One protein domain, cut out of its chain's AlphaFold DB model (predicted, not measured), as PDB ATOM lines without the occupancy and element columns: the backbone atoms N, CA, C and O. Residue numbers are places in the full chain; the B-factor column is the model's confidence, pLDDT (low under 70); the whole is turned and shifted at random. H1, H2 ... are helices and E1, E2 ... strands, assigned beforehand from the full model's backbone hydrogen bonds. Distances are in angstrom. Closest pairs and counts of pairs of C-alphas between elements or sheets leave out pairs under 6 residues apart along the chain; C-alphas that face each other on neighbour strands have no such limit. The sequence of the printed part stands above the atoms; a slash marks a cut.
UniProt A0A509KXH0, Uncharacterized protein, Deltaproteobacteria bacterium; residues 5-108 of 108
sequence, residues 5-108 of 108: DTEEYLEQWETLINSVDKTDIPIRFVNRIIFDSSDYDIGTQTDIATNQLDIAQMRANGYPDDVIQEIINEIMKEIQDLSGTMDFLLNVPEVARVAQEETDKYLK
ATOM      1  N   ASP A   5     296.214 242.250 345.205       62.50
ATOM      2  CA  ASP A   5     295.471 243.216 346.025       62.50
ATOM      3  C   ASP A   5     294.304 242.579 346.803       62.50
ATOM      4  O   ASP A   5     293.879 243.100 347.828       62.50
ATOM      5  N   THR A   6     293.759 241.450 346.331       73.00
ATOM      6  CA  THR A   6     292.636 240.771 346.999       73.00
ATOM      7  C   THR A   6     293.107 239.897 348.160       73.00
ATOM      8  O   THR A   6     292.412 239.814 349.168       73.00
ATOM      9  N   GLU A   7     294.282 239.271 348.050       79.38
ATOM     10  CA  GLU A   7     294.847 238.442 349.124       79.38
ATOM     11  C   GLU A   7     295.259 239.296 350.330       79.38
ATOM     12  O   GLU A   7     294.838 239.010 351.448       79.38
ATOM     13  N   GLU A   8     295.982 240.396 350.097       81.19
ATOM     14  CA  GLU A   8     296.407 241.322 351.160       81.19
ATOM     15  C   GLU A   8     295.206 241.962 351.878       81.19
ATOM     16  O   GLU A   8     295.215 242.161 353.092       81.19
ATOM     17  N   TYR A   9     294.127 242.236 351.141       83.31
ATOM     18  CA  TYR A   9     292.883 242.744 351.712       83.31
ATOM     19  C   TYR A   9     292.182 241.717 352.614       83.31
ATOM     20  O   TYR A   9     291.706 242.065 353.695       83.31
ATOM     21  N   LEU A  10     292.113 240.449 352.197       82.88
ATOM     22  CA  LEU A  10     291.497 239.389 353.001       82.88
ATOM     23  C   LEU A  10     292.279 239.123 354.291       82.88
ATOM     24  O   LEU A  10     291.663 238.929 355.336       82.88
ATOM     25  N   GLU A  11     293.607 239.189 354.235       87.25
ATOM     26  CA  GLU A  11     294.483 239.015 355.399       87.25
ATOM     27  C   GLU A  11     294.253 240.103 356.468       87.25
ATOM     28  O   GLU A  11     294.233 239.828 357.674       87.25
ATOM     29  N   GLN A  12     293.992 241.345 356.046       86.31
ATOM     30  CA  GLN A  12     293.640 242.438 356.960       86.31
ATOM     31  C   GLN A  12     292.304 242.183 357.671       86.31
ATOM     32  O   GLN A  12     292.199 242.383 358.884       86.31
ATOM     33  N   TRP A  13     291.292 241.705 356.941       87.81
ATOM     34  CA  TRP A  13     290.001 241.347 357.535       87.81
ATOM     35  C   TRP A  13     290.098 240.147 358.461       87.81
ATOM     36  O   TRP A  13     289.486 240.157 359.524       87.81
ATOM     37  N   GLU A  14     290.888 239.143 358.097       85.50
ATOM     38  CA  GLU A  14     291.160 237.998 358.959       85.50
ATOM     39  C   GLU A  14     291.791 238.447 360.282       85.50
ATOM     40  O   GLU A  14     291.313 238.077 361.355       85.50
ATOM     41  N   THR A  15     292.786 239.334 360.222       86.38
ATOM     42  CA  THR A  15     293.424 239.912 361.413       86.38
ATOM     43  C   THR A  15     292.417 240.665 362.290       86.38
ATOM     44  O   THR A  15     292.360 240.444 363.503       86.38
ATOM     45  N   LEU A  16     291.590 241.527 361.688       83.81
ATOM     46  CA  LEU A  16     290.553 242.281 362.398       83.81
ATOM     47  C   LEU A  16     289.539 241.353 363.066       83.81
ATOM     48  O   LEU A  16     289.294 241.474 364.265       83.81
ATOM     49  N   ILE A  17     288.990 240.397 362.318       82.25
ATOM     50  CA  ILE A  17     288.017 239.427 362.821       82.25
ATOM     51  C   ILE A  17     288.615 238.620 363.974       82.25
ATOM     52  O   ILE A  17     287.950 238.433 364.992       82.25
ATOM     53  N   ASN A  18     289.865 238.172 363.867       81.44
ATOM     54  CA  ASN A  18     290.530 237.385 364.906       81.44
ATOM     55  C   ASN A  18     290.812 238.183 366.189       81.44
ATOM     56  O   ASN A  18     290.873 237.586 367.257       81.44
ATOM     57  N   SER A  19     290.907 239.515 366.111       78.12
ATOM     58  CA  SER A  19     291.107 240.391 367.280       78.12
ATOM     59  C   SER A  19     289.843 240.688 368.097       78.12
ATOM     60  O   SER A  19     289.941 241.242 369.190       78.12
ATOM     61  N   VAL A  20     288.660 240.350 367.578       75.56
ATOM     62  CA  VAL A  20     287.385 240.582 368.267       75.56
ATOM     63  C   VAL A  20     287.045 239.375 369.140       75.56
ATOM     64  O   VAL A  20     287.023 238.244 368.641       75.56
ATOM     65  N   ASP A  21     286.718 239.631 370.410       64.69
ATOM     66  CA  ASP A  21     286.103 238.654 371.313       64.69
ATOM     67  C   ASP A  21     284.681 238.344 370.836       64.69
ATOM     68  O   ASP A  21     283.811 239.218 370.785       64.69
ATOM     69  N   LYS A  22     284.448 237.091 370.444       67.19
ATOM     70  CA  LYS A  22     283.187 236.655 369.839       67.19
ATOM     71  C   LYS A  22     282.377 235.911 370.888       67.19
ATOM     72  O   LYS A  22     282.738 234.803 371.264       67.19
ATOM     73  N   THR A  23     281.299 236.527 371.358       62.06
ATOM     74  CA  THR A  23     280.371 235.893 372.307       62.06
ATOM     75  C   THR A  23     279.187 235.236 371.604       62.06
ATOM     76  O   THR A  23     278.749 234.186 372.043       62.06
ATOM     77  N   ASP A  24     278.712 235.824 370.499       69.38
ATOM     78  CA  ASP A  24     277.598 235.321 369.688       69.38
ATOM     79  C   ASP A  24     277.882 235.572 368.203       69.38
ATOM     80  O   ASP A  24     277.927 236.719 367.747       69.38
ATOM     81  N   ILE A  25     278.088 234.503 367.432       76.38
ATOM     82  CA  ILE A  25     278.374 234.588 365.996       76.38
ATOM     83  C   ILE A  25     277.127 234.165 365.214       76.38
ATOM     84  O   ILE A  25     276.736 232.999 365.285       76.38
ATOM     85  N   PRO A  26     276.511 235.063 364.420       84.38
ATOM     86  CA  PRO A  26     275.395 234.693 363.561       84.38
ATOM     87  C   PRO A  26     275.796 233.609 362.563       84.38
ATOM     88  O   PRO A  26     276.784 233.774 361.838       84.38
ATOM     89  N   ILE A  27     274.986 232.550 362.454       86.38
ATOM     90  CA  ILE A  27     275.318 231.390 361.623       86.38
ATOM     91  C   ILE A  27     275.653 231.759 360.183       86.38
ATOM     92  O   ILE A  27     276.574 231.182 359.610       86.38
ATOM     93  N   ARG A  28     274.980 232.770 359.615       86.94
ATOM     94  CA  ARG A  28     275.199 233.277 358.248       86.94
ATOM     95  C   ARG A  28     276.666 233.589 357.923       86.94
ATOM     96  O   ARG A  28     277.054 233.545 356.763       86.94
ATOM     97  N   PHE A  29     277.481 233.890 358.938       89.81
ATOM     98  CA  PHE A  29     278.901 234.208 358.792       89.81
ATOM     99  C   PHE A  29     279.834 233.015 359.005       89.81
ATOM    100  O   PHE A  29     281.039 233.160 358.839       89.81
ATOM    101  N   VAL A  30     279.318 231.846 359.371       89.38
ATOM    102  CA  VAL A  30     280.113 230.652 359.669       89.38
ATOM    103  C   VAL A  30     280.124 229.728 358.455       89.38
ATOM    104  O   VAL A  30     279.077 229.423 357.881       89.38
ATOM    105  N   ASN A  31     281.315 229.275 358.069       90.31
ATOM    106  CA  ASN A  31     281.521 228.250 357.047       90.31
ATOM    107  C   ASN A  31     281.626 226.856 357.664       90.31
ATOM    108  O   ASN A  31     281.096 225.896 357.111       90.31
ATOM    109  N   ARG A  32     282.315 226.743 358.801       89.94
ATOM    110  CA  ARG A  32     282.525 225.476 359.496       89.94
ATOM    111  C   ARG A  32     282.628 225.704 360.994       89.94
ATOM    112  O   ARG A  32     283.147 226.727 361.424       89.94
ATOM    113  N   ILE A  33     282.162 224.734 361.761       86.31
ATOM    114  CA  ILE A  33     282.379 224.654 363.205       86.31
ATOM    115  C   ILE A  33     283.268 223.450 363.450       86.31
ATOM    116  O   ILE A  33     283.055 222.419 362.822       86.31
ATOM    117  N   ILE A  34     284.264 223.585 364.312       84.44
ATOM    118  CA  ILE A  34     285.096 222.491 364.802       84.44
ATOM    119  C   ILE A  34     284.852 222.405 366.304       84.44
ATOM    120  O   ILE A  34     284.752 223.430 366.967       84.44
ATOM    121  N   PHE A  35     284.715 221.207 366.845       79.69
ATOM    122  CA  PHE A  35     284.528 220.998 368.274       79.69
ATOM    123  C   PHE A  35     285.468 219.909 368.762       79.69
ATOM    124  O   PHE A  35     285.612 218.873 368.118       79.69
ATOM    125  N   ASP A  36     286.115 220.144 369.897       69.31
ATOM    126  CA  ASP A  36     286.941 219.141 370.556       69.31
ATOM    127  C   ASP A  36     286.166 218.561 371.739       69.31
ATOM    128  O   ASP A  36     285.990 219.205 372.776       69.31
ATOM    129  N   SER A  37     285.659 217.344 371.554       61.12
ATOM    130  CA  SER A  37     285.099 216.514 372.616       61.12
ATOM    131  C   SER A  37     286.118 215.436 372.976       61.12
ATOM    132  O   SER A  37     285.885 214.244 372.766       61.12
ATOM    133  N   SER A  38     287.283 215.847 373.478       53.53
ATOM    134  CA  SER A  38     288.413 214.955 373.755       53.53
ATOM    135  C   SER A  38     288.114 213.833 374.762       53.53
ATOM    136  O   SER A  38     288.927 212.922 374.883       53.53
ATOM    137  N   ASP A  39     286.972 213.865 375.463       46.22
ATOM    138  CA  ASP A  39     286.677 212.947 376.570       46.22
ATOM    139  C   ASP A  39     285.308 212.240 376.553       46.22
ATOM    140  O   ASP A  39     285.082 211.400 377.425       46.22
ATOM    141  N   TYR A  40     284.387 212.503 375.612       48.62
ATOM    142  CA  TYR A  40     283.044 211.897 375.687       48.62
ATOM    143  C   TYR A  40     282.492 211.381 374.356       48.62
ATOM    144  O   TYR A  40     282.281 212.125 373.402       48.62
ATOM    145  N   ASP A  41     282.206 210.076 374.357       48.69
ATOM    146  CA  ASP A  41     281.342 209.375 373.411       48.69
ATOM    147  C   ASP A  41     279.931 209.966 373.556       48.69
ATOM    148  O   ASP A  41     279.234 209.714 374.547       48.69
ATOM    149  N   ILE A  42     279.540 210.847 372.631       49.53
ATOM    150  CA  ILE A  42     278.181 211.386 372.592       49.53
ATOM    151  C   ILE A  42     277.271 210.186 372.316       49.53
ATOM    152  O   ILE A  42     277.206 209.688 371.199       49.53
ATOM    153  N   GLY A  43     276.567 209.711 373.348       45.09
ATOM    154  CA  GLY A  43     275.684 208.536 373.322       45.09
ATOM    155  C   GLY A  43     274.488 208.624 372.362       45.09
ATOM    156  O   GLY A  43     273.571 207.804 372.437       45.09
ATOM    157  N   THR A  44     274.474 209.596 371.453       45.09
ATOM    158  CA  THR A  44     273.632 209.585 370.267       45.09
ATOM    159  C   THR A  44     274.336 208.770 369.197       45.09
ATOM    160  O   THR A  44     275.415 209.115 368.735       45.09
ATOM    161  N   GLN A  45     273.685 207.686 368.799       40.19
ATOM    162  CA  GLN A  45     274.068 206.722 367.770       40.19
ATOM    163  C   GLN A  45     274.042 207.325 366.349       40.19
ATOM    164  O   GLN A  45     273.504 206.742 365.413       40.19
ATOM    165  N   THR A  46     274.586 208.525 366.215       38.84
ATOM    166  CA  THR A  46     274.864 209.207 364.967       38.84
ATOM    167  C   THR A  46     276.375 209.216 364.878       38.84
ATOM    168  O   THR A  46     277.030 209.692 365.798       38.84
ATOM    169  N   ASP A  47     276.930 208.664 363.808       39.66
ATOM    170  CA  ASP A  47     278.351 208.712 363.490       39.66
ATOM    171  C   ASP A  47     278.842 210.172 363.352       39.66
ATOM    172  O   ASP A  47     279.152 210.639 362.257       39.66
ATOM    173  N   ILE A  48     278.955 210.919 364.456       47.53
ATOM    174  CA  ILE A  48     279.677 212.191 364.542       47.53
ATOM    175  C   ILE A  48     281.172 211.841 364.622       47.53
ATOM    176  O   ILE A  48     281.913 212.263 365.498       47.53
ATOM    177  N   ALA A  49     281.643 211.018 363.682       44.91
ATOM    178  CA  ALA A  49     283.051 210.669 363.509       44.91
ATOM    179  C   ALA A  49     283.867 211.850 362.948       44.91
ATOM    180  O   ALA A  49     285.028 211.706 362.562       44.91
ATOM    181  N   THR A  50     283.259 213.030 362.871       53.47
ATOM    182  CA  THR A  50     283.914 214.261 362.484       53.47
ATOM    183  C   THR A  50     283.625 215.301 363.551       53.47
ATOM    184  O   THR A  50     282.490 215.752 363.674       53.47
ATOM    185  N   ASN A  51     284.677 215.716 364.254       71.06
ATOM    186  CA  ASN A  51     284.766 216.857 365.173       71.06
ATOM    187  C   ASN A  51     284.455 218.213 364.493       71.06
ATOM    188  O   ASN A  51     285.049 219.234 364.818       71.06
ATOM    189  N   GLN A  52     283.623 218.225 363.449       79.12
ATOM    190  CA  GLN A  52     283.336 219.383 362.618       79.12
ATOM    191  C   GLN A  52     281.941 219.316 361.978       79.12
ATOM    192  O   GLN A  52     281.473 218.250 361.585       79.12
ATOM    193  N   LEU A  53     281.322 220.484 361.798       85.06
ATOM    194  CA  LEU A  53     280.098 220.701 361.025       85.06
ATOM    195  C   LEU A  53     280.408 221.622 359.848       85.06
ATOM    196  O   LEU A  53     280.842 222.758 360.047       85.06
ATOM    197  N   ASP A  54     280.167 221.158 358.623       89.19
ATOM    198  CA  ASP A  54     280.337 221.977 357.420       89.19
ATOM    199  C   ASP A  54     279.041 222.733 357.091       89.19
ATOM    200  O   ASP A  54     278.145 222.249 356.396       89.19
ATOM    201  N   ILE A  55     278.938 223.947 357.628       89.69
ATOM    202  CA  ILE A  55     277.773 224.821 357.477       89.69
ATOM    203  C   ILE A  55     277.595 225.263 356.023       89.69
ATOM    204  O   ILE A  55     276.470 225.357 355.528       89.69
ATOM    205  N   ALA A  56     278.700 225.506 355.315       88.38
ATOM    206  CA  ALA A  56     278.661 225.869 353.906       88.38
ATOM    207  C   ALA A  56     278.027 224.749 353.063       88.38
ATOM    208  O   ALA A  56     277.194 225.023 352.196       88.38
ATOM    209  N   GLN A  57     278.352 223.488 353.358       89.56
ATOM    210  CA  GLN A  57     277.735 222.338 352.704       89.56
ATOM    211  C   GLN A  57     276.254 222.178 353.075       89.56
ATOM    212  O   GLN A  57     275.437 221.886 352.200       89.56
ATOM    213  N   MET A  58     275.872 222.407 354.337       87.88
ATOM    214  CA  MET A  58     274.459 222.409 354.737       87.88
ATOM    215  C   MET A  58     273.668 223.465 353.949       87.88
ATOM    216  O   MET A  58     272.645 223.150 353.343       87.88
ATOM    217  N   ARG A  59     274.178 224.693 353.823       88.75
ATOM    218  CA  ARG A  59     273.539 225.708 352.966       88.75
ATOM    219  C   ARG A  59     273.434 225.269 351.511       88.75
ATOM    220  O   ARG A  59     272.383 225.433 350.898       88.75
ATOM    221  N   ALA A  60     274.500 224.688 350.959       89.56
ATOM    222  CA  ALA A  60     274.515 224.208 349.576       89.56
ATOM    223  C   ALA A  60     273.469 223.106 349.323       89.56
ATOM    224  O   ALA A  60     272.921 223.017 348.226       89.56
ATOM    225  N   ASN A  61     273.148 222.315 350.347       91.62
ATOM    226  CA  ASN A  61     272.099 221.296 350.313       91.62
ATOM    227  C   ASN A  61     270.682 221.860 350.541       91.62
ATOM    228  O   ASN A  61     269.716 221.097 350.522       91.62
ATOM    229  N   GLY A  62     270.539 223.175 350.738       90.69
ATOM    230  CA  GLY A  62     269.251 223.853 350.885       90.69
ATOM    231  C   GLY A  62     268.712 223.913 352.315       90.69
ATOM    232  O   GLY A  62     267.539 224.243 352.491       90.69
ATOM    233  N   TYR A  63     269.531 223.613 353.328       88.94
ATOM    234  CA  TYR A  63     269.131 223.823 354.720       88.94
ATOM    235  C   TYR A  63     269.069 225.330 355.015       88.94
ATOM    236  O   TYR A  63     270.032 226.044 354.715       88.94
ATOM    237  N   PRO A  64     267.957 225.833 355.573       89.94
ATOM    238  CA  PRO A  64     267.818 227.247 355.875       89.94
ATOM    239  C   PRO A  64     268.584 227.612 357.158       89.94
ATOM    240  O   PRO A  64     268.770 226.785 358.052       89.94
ATOM    241  N   ASP A  65     269.065 228.855 357.227       86.88
ATOM    242  CA  ASP A  65     269.950 229.319 358.305       86.88
ATOM    243  C   ASP A  65     269.303 229.233 359.698       86.88
ATOM    244  O   ASP A  65     270.002 228.988 360.674       86.88
ATOM    245  N   ASP A  66     267.984 229.399 359.808       88.88
ATOM    246  CA  ASP A  66     267.237 229.252 361.062       88.88
ATOM    247  C   ASP A  66     267.325 227.825 361.619       88.88
ATOM    248  O   ASP A  66     267.676 227.639 362.783       88.88
ATOM    249  N   VAL A  67     267.112 226.818 360.771       87.62
ATOM    250  CA  VAL A  67     267.241 225.403 361.148       87.62
ATOM    251  C   VAL A  67     268.681 225.069 361.530       87.62
ATOM    252  O   VAL A  67     268.923 224.388 362.524       87.62
ATOM    253  N   ILE A  68     269.660 225.568 360.771       87.19
ATOM    254  CA  ILE A  68     271.077 225.350 361.087       87.19
ATOM    255  C   ILE A  68     271.424 225.985 362.447       87.19
ATOM    256  O   ILE A  68     272.126 225.372 363.251       87.19
ATOM    257  N   GLN A  69     270.918 227.189 362.729       86.75
ATOM    258  CA  GLN A  69     271.134 227.875 364.003       86.75
ATOM    259  C   GLN A  69     270.549 227.091 365.184       86.75
ATOM    260  O   GLN A  69     271.192 227.017 366.230       86.75
ATOM    261  N   GLU A  70     269.358 226.503 365.036       86.75
ATOM    262  CA  GLU A  70     268.752 225.661 366.074       86.75
ATOM    263  C   GLU A  70     269.626 224.447 366.401       86.75
ATOM    264  O   GLU A  70     269.941 224.227 367.572       86.75
ATOM    265  N   ILE A  71     270.097 223.731 365.374       83.50
ATOM    266  CA  ILE A  71     270.980 222.564 365.526       83.50
ATOM    267  C   ILE A  71     272.268 222.950 366.264       83.50
ATOM    268  O   ILE A  71     272.701 222.267 367.188       83.50
ATOM    269  N   ILE A  72     272.883 224.072 365.895       81.69
ATOM    270  CA  ILE A  72     274.134 224.518 366.523       81.69
ATOM    271  C   ILE A  72     273.908 224.952 367.963       81.69
ATOM    272  O   ILE A  72     274.752 224.691 368.811       81.69
ATOM    273  N   ASN A  73     272.778 225.587 368.266       83.38
ATOM    274  CA  ASN A  73     272.438 225.957 369.636       83.38
ATOM    275  C   ASN A  73     272.256 224.727 370.535       83.38
ATOM    276  O   ASN A  73     272.571 224.799 371.721       83.38
ATOM    277  N   GLU A  74     271.739 223.622 370.000       82.00
ATOM    278  CA  GLU A  74     271.659 222.345 370.714       82.00
ATOM    279  C   GLU A  74     273.062 221.780 370.970       82.00
ATOM    280  O   GLU A  74     273.430 221.550 372.120       82.00
ATOM    281  N   ILE A  75     273.897 221.719 369.931       77.94
ATOM    282  CA  ILE A  75     275.278 221.223 370.015       77.94
ATOM    283  C   ILE A  75     276.145 222.078 370.957       77.94
ATOM    284  O   ILE A  75     276.936 221.549 371.733       77.94
ATOM    285  N   MET A  76     275.982 223.405 370.947       76.62
ATOM    286  CA  MET A  76     276.683 224.308 371.866       76.62
ATOM    287  C   MET A  76     276.319 224.039 373.326       76.62
ATOM    288  O   MET A  76     277.204 224.083 374.175       76.62
ATOM    289  N   LYS A  77     275.045 223.749 373.627       78.56
ATOM    290  CA  LYS A  77     274.620 223.402 374.993       78.56
ATOM    291  C   LYS A  77     275.250 222.092 375.443       78.56
ATOM    292  O   LYS A  77     275.803 222.038 376.535       78.56
ATOM    293  N   GLU A  78     275.222 221.076 374.586       74.06
ATOM    294  CA  GLU A  78     275.837 219.779 374.881       74.06
ATOM    295  C   GLU A  78     277.346 219.910 375.127       74.06
ATOM    296  O   GLU A  78     277.865 219.386 376.108       74.06
ATOM    297  N   ILE A  79     278.059 220.668 374.289       72.44
ATOM    298  CA  ILE A  79     279.504 220.889 374.448       72.44
ATOM    299  C   ILE A  79     279.817 221.724 375.692       72.44
ATOM    300  O   ILE A  79     280.787 221.427 376.393       72.44
ATOM    301  N   GLN A  80     279.008 222.745 375.991       70.38
ATOM    302  CA  GLN A  80     279.167 223.556 377.198       70.38
ATOM    303  C   GLN A  80     279.016 222.701 378.462       70.38
ATOM    304  O   GLN A  80     279.828 222.829 379.380       70.38
ATOM    305  N   ASP A  81     278.033 221.799 378.488       73.44
ATOM    306  CA  ASP A  81     277.833 220.855 379.590       73.44
ATOM    307  C   ASP A  81     279.023 219.889 379.741       73.44
ATOM    308  O   ASP A  81     279.370 219.483 380.853       73.44
ATOM    309  N   LEU A  82     279.701 219.573 378.635       68.00
ATOM    310  CA  LEU A  82     280.888 218.716 378.591       68.00
ATOM    311  C   LEU A  82     282.214 219.471 378.786       68.00
ATOM    312  O   LEU A  82     283.273 218.850 378.756       68.00
ATOM    313  N   SER A  83     282.184 220.792 379.014       67.06
ATOM    314  CA  SER A  83     283.385 221.647 379.100       67.06
ATOM    315  C   SER A  83     284.312 221.555 377.873       67.06
ATOM    316  O   SER A  83     285.513 221.802 377.990       67.06
ATOM    317  N   GLY A  84     283.771 221.190 376.707       67.88
ATOM    318  CA  GLY A  84     284.527 221.097 375.458       67.88
ATOM    319  C   GLY A  84     284.786 222.466 374.825       67.88
ATOM    320  O   GLY A  84     284.183 223.475 375.199       67.88
ATOM    321  N   THR A  85     285.686 222.507 373.844       72.62
ATOM    322  CA  THR A  85     285.978 223.726 373.074       72.62
ATOM    323  C   THR A  85     285.301 223.691 371.711       72.62
ATOM    324  O   THR A  85     285.184 222.635 371.091       72.62
ATOM    325  N   MET A  86     284.875 224.860 371.229       78.50
ATOM    326  CA  MET A  86     284.279 225.034 369.906       78.50
ATOM    327  C   MET A  86     284.971 226.182 369.170       78.50
ATOM    328  O   MET A  86     284.997 227.311 369.654       78.50
ATOM    329  N   ASP A  87     285.482 225.886 367.981       81.06
ATOM    330  CA  ASP A  87     286.109 226.833 367.072       81.06
ATOM    331  C   ASP A  87     285.197 227.112 365.875       81.06
ATOM    332  O   ASP A  87     284.621 226.208 365.264       81.06
ATOM    333  N   PHE A  88     285.099 228.382 365.490       85.12
ATOM    334  CA  PHE A  88     284.279 228.826 364.365       85.12
ATOM    335  C   PHE A  88     285.167 229.313 363.224       85.12
ATOM    336  O   PHE A  88     285.916 230.278 363.370       85.12
ATOM    337  N   LEU A  89     285.033 228.695 362.051       87.88
ATOM    338  CA  LEU A  89     285.652 229.167 360.818       87.88
ATOM    339  C   LEU A  89     284.665 230.070 360.090       87.88
ATOM    340  O   LEU A  89     283.600 229.629 359.647       87.88
ATOM    341  N   LEU A  90     285.037 231.338 359.947       88.69
ATOM    342  CA  LEU A  90     284.171 232.375 359.400       88.69
ATOM    343  C   LEU A  90     284.359 232.570 357.895       88.69
ATOM    344  O   LEU A  90     285.430 232.362 357.329       88.69
ATOM    345  N   ASN A  91     283.293 233.021 357.244       89.88
ATOM    346  CA  ASN A  91     283.307 233.504 355.877       89.88
ATOM    347  C   ASN A  91     283.800 234.955 355.860       89.88
ATOM    348  O   ASN A  91     283.005 235.893 355.899       89.88
ATOM    349  N   VAL A  92     285.124 235.131 355.826       90.00
ATOM    350  CA  VAL A  92     285.769 236.455 355.813       90.00
ATOM    351  C   VAL A  92     285.214 237.368 354.705       90.00
ATOM    352  O   VAL A  92     284.868 238.505 355.028       90.00
ATOM    353  N   PRO A  93     285.035 236.913 353.445       89.12
ATOM    354  CA  PRO A  93     284.422 237.741 352.404       89.12
ATOM    355  C   PRO A  93     283.030 238.277 352.763       89.12
ATOM    356  O   PRO A  93     282.748 239.456 352.554       89.12
ATOM    357  N   GLU A  94     282.162 237.430 353.317       89.50
ATOM    358  CA  GLU A  94     280.797 237.826 353.675       89.50
ATOM    359  C   GLU A  94     280.773 238.779 354.875       89.50
ATOM    360  O   GLU A  94     280.032 239.763 354.877       89.50
ATOM    361  N   VAL A  95     281.627 238.534 355.874       88.94
ATOM    362  CA  VAL A  95     281.793 239.442 357.017       88.94
ATOM    363  C   VAL A  95     282.281 240.811 356.544       88.94
ATOM    364  O   VAL A  95     281.684 241.822 356.909       88.94
ATOM    365  N   ALA A  96     283.314 240.851 355.697       89.38
ATOM    366  CA  ALA A  96     283.858 242.089 355.146       89.38
ATOM    367  C   ALA A  96     282.805 242.868 354.345       89.38
ATOM    368  O   ALA A  96     282.676 244.079 354.511       89.38
ATOM    369  N   ARG A  97     282.009 242.174 353.521       90.44
ATOM    370  CA  ARG A  97     280.922 242.785 352.742       90.44
ATOM    371  C   ARG A  97     279.909 243.484 353.646       90.44
ATOM    372  O   ARG A  97     279.628 244.661 353.447       90.44
ATOM    373  N   VAL A  98     279.388 242.780 354.652       90.75
ATOM    374  CA  VAL A  98     278.384 243.344 355.569       90.75
ATOM    375  C   VAL A  98     278.980 244.459 356.431       90.75
ATOM    376  O   VAL A  98     278.347 245.497 356.615       90.75
ATOM    377  N   ALA A  99     280.205 244.289 356.932       87.69
ATOM    378  CA  ALA A  99     280.885 245.313 357.723       87.69
ATOM    379  C   ALA A  99     281.116 246.603 356.918       87.69
ATOM    380  O   ALA A  99     280.897 247.699 357.441       87.69
ATOM    381  N   GLN A 100     281.503 246.483 355.644       88.12
ATOM    382  CA  GLN A 100     281.651 247.629 354.751       88.12
ATOM    383  C   GLN A 100     280.305 248.315 354.496       88.12
ATOM    384  O   GLN A 100     280.215 249.531 354.633       88.12
ATOM    385  N   GLU A 101     279.246 247.551 354.211       91.94
ATOM    386  CA  GLU A 101     277.895 248.093 354.004       91.94
ATOM    387  C   GLU A 101     277.383 248.884 355.212       91.94
ATOM    388  O   GLU A 101     276.747 249.924 355.039       91.94
ATOM    389  N   GLU A 102     277.649 248.420 356.437       89.88
ATOM    390  CA  GLU A 102     277.312 249.174 357.647       89.88
ATOM    391  C   GLU A 102     278.197 250.412 357.810       89.88
ATOM    392  O   GLU A 102     277.687 251.491 358.106       89.88
ATOM    393  N   THR A 103     279.503 250.292 357.567       89.38
ATOM    394  CA  THR A 103     280.454 251.414 357.657       89.38
ATOM    395  C   THR A 103     280.083 252.541 356.690       89.38
ATOM    396  O   THR A 103     280.026 253.709 357.082       89.38
ATOM    397  N   ASP A 104     279.723 252.199 355.454       92.81
ATOM    398  CA  ASP A 104     279.307 253.142 354.414       92.81
ATOM    399  C   ASP A 104     278.038 253.924 354.784       92.81
ATOM    400  O   ASP A 104     277.791 254.997 354.232       92.81
ATOM    401  N   LYS A 105     277.210 253.430 355.715       93.00
ATOM    402  CA  LYS A 105     276.055 254.190 356.225       93.00
ATOM    403  C   LYS A 105     276.478 255.327 357.149       93.00
ATOM    404  O   LYS A 105     275.807 256.354 357.162       93.00
ATOM    405  N   TYR A 106     277.552 255.138 357.915       87.88
ATOM    406  CA  TYR A 106     278.049 256.120 358.885       87.88
ATOM    407  C   TYR A 106     279.008 257.142 358.272       87.88
ATOM    408  O   TYR A 106     279.172 258.224 358.825       87.88
ATOM    409  N   LEU A 107     279.630 256.815 357.137       84.25
ATOM    410  CA  LEU A 107     280.545 257.703 356.414       84.25
ATOM    411  C   LEU A 107     279.845 258.598 355.367       84.25
ATOM    412  O   LEU A 107     280.524 259.178 354.519       84.25
ATOM    413  N   LYS A 108     278.511 258.712 355.418       56.19
ATOM    414  CA  LYS A 108     277.716 259.619 354.570       56.19
ATOM    415  C   LYS A 108     277.535 260.999 355.183       56.19
ATOM    416  O   LYS A 108     277.190 261.073 356.382       56.19
TER     417      LYS A 108
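This is residues 5 to 108 of the 108 residues of an uncharacterized protein of Deltaproteobacteria bacterium (UniProt A0A509KXH0). Picture a small three-stranded sheet in the middle of a long, loose body, with H2 and H3 grazing it. Beyond one end of the sheet the start of H4 meets H1 nearly at a right angle, and residues 100 to 108 stick out there; residues 43 to 49 stick out at the opposite end. The printed part has 104 residues, with four named helices and three named strands in the order H1 E1 E2 H2 H3 E3 H4. The sheet runs E2 E1 E3, all antiparallel, and the class is mixed, helices and strands. The whole is loose, with a radius of gyration of the C-alphas of 16.0 A, and elongated, spanning 54 by 29 by 25 A.

Start at H1, residues 5 to 19, which touches H4, residues 92 to 106, with residues 92 to 96 of H4 alone. Their closest C-alphas, of Glu 14 and Val 92, are 6.4 A apart, and their lines are about perpendicular at 83 degrees. Next look at E1, residues 30 to 36, the inner strand. It forms a hairpin with E2, residues 52 to 54, antiparallel at 166 degrees; N 53 and O 33 are 2.8 A apart, within hydrogen-bond range. After E2 comes H2, residues 55 to 60, which only grazes the sheet with residues 55 to 59; its closest C-alpha pair with E1 is Ala 56 and Asn 31, 4.9 A. H3, residues 65 to 81, grazes the sheet with residues 72 to 80. H2 and H3 form a helical hairpin and only just touch, with 3 pairs of C-alphas within 8 A; the closest C-alphas, of Arg 59 and Asp 65, are 7.4 A apart, and the helices run opposite ways at a shallow tilt of 22 degrees. E3, residues 85 to 90, is antiparallel to E1 at 162 degrees, with N 34 and O 87 2.8 A apart. E2, H2, H3 and E3 make a split strand-helix-strand unit, two strands running the same way with E1 between them, and its crossover is right-handed. H4 is only just not on the sheet, with 4 pairs of C-alphas within 10 A. H1, H2 and H3 have every O i to N i+4 pair within hydrogen-bond range; H4 has 9 of 11.

Find C-alpha 5 at (295.471, 243.216, 346.025); from there H1 runs 21.9 A to residue 19. E1 begins at C-alpha 30, (280.113, 230.652, 359.669), and covers 17.3 A; E2 covers 6.5 A and H2 8.6 A. H3 is 24.2 A long, E3 16.3 A, and H4 runs 21.3 A to C-alpha 106 at (278.049, 256.120, 358.885).

The two farthest C-alphas, of Gln 45 and Lys 108, are 54.6 A apart. The printed part has no cut, and E1 to E2, 15 residues, is the long link. Mean pLDDT of the printed part is 78.0; look for values under 70 at residues 5, 21 to 24, 36 to 50, 82 to 84 and 108.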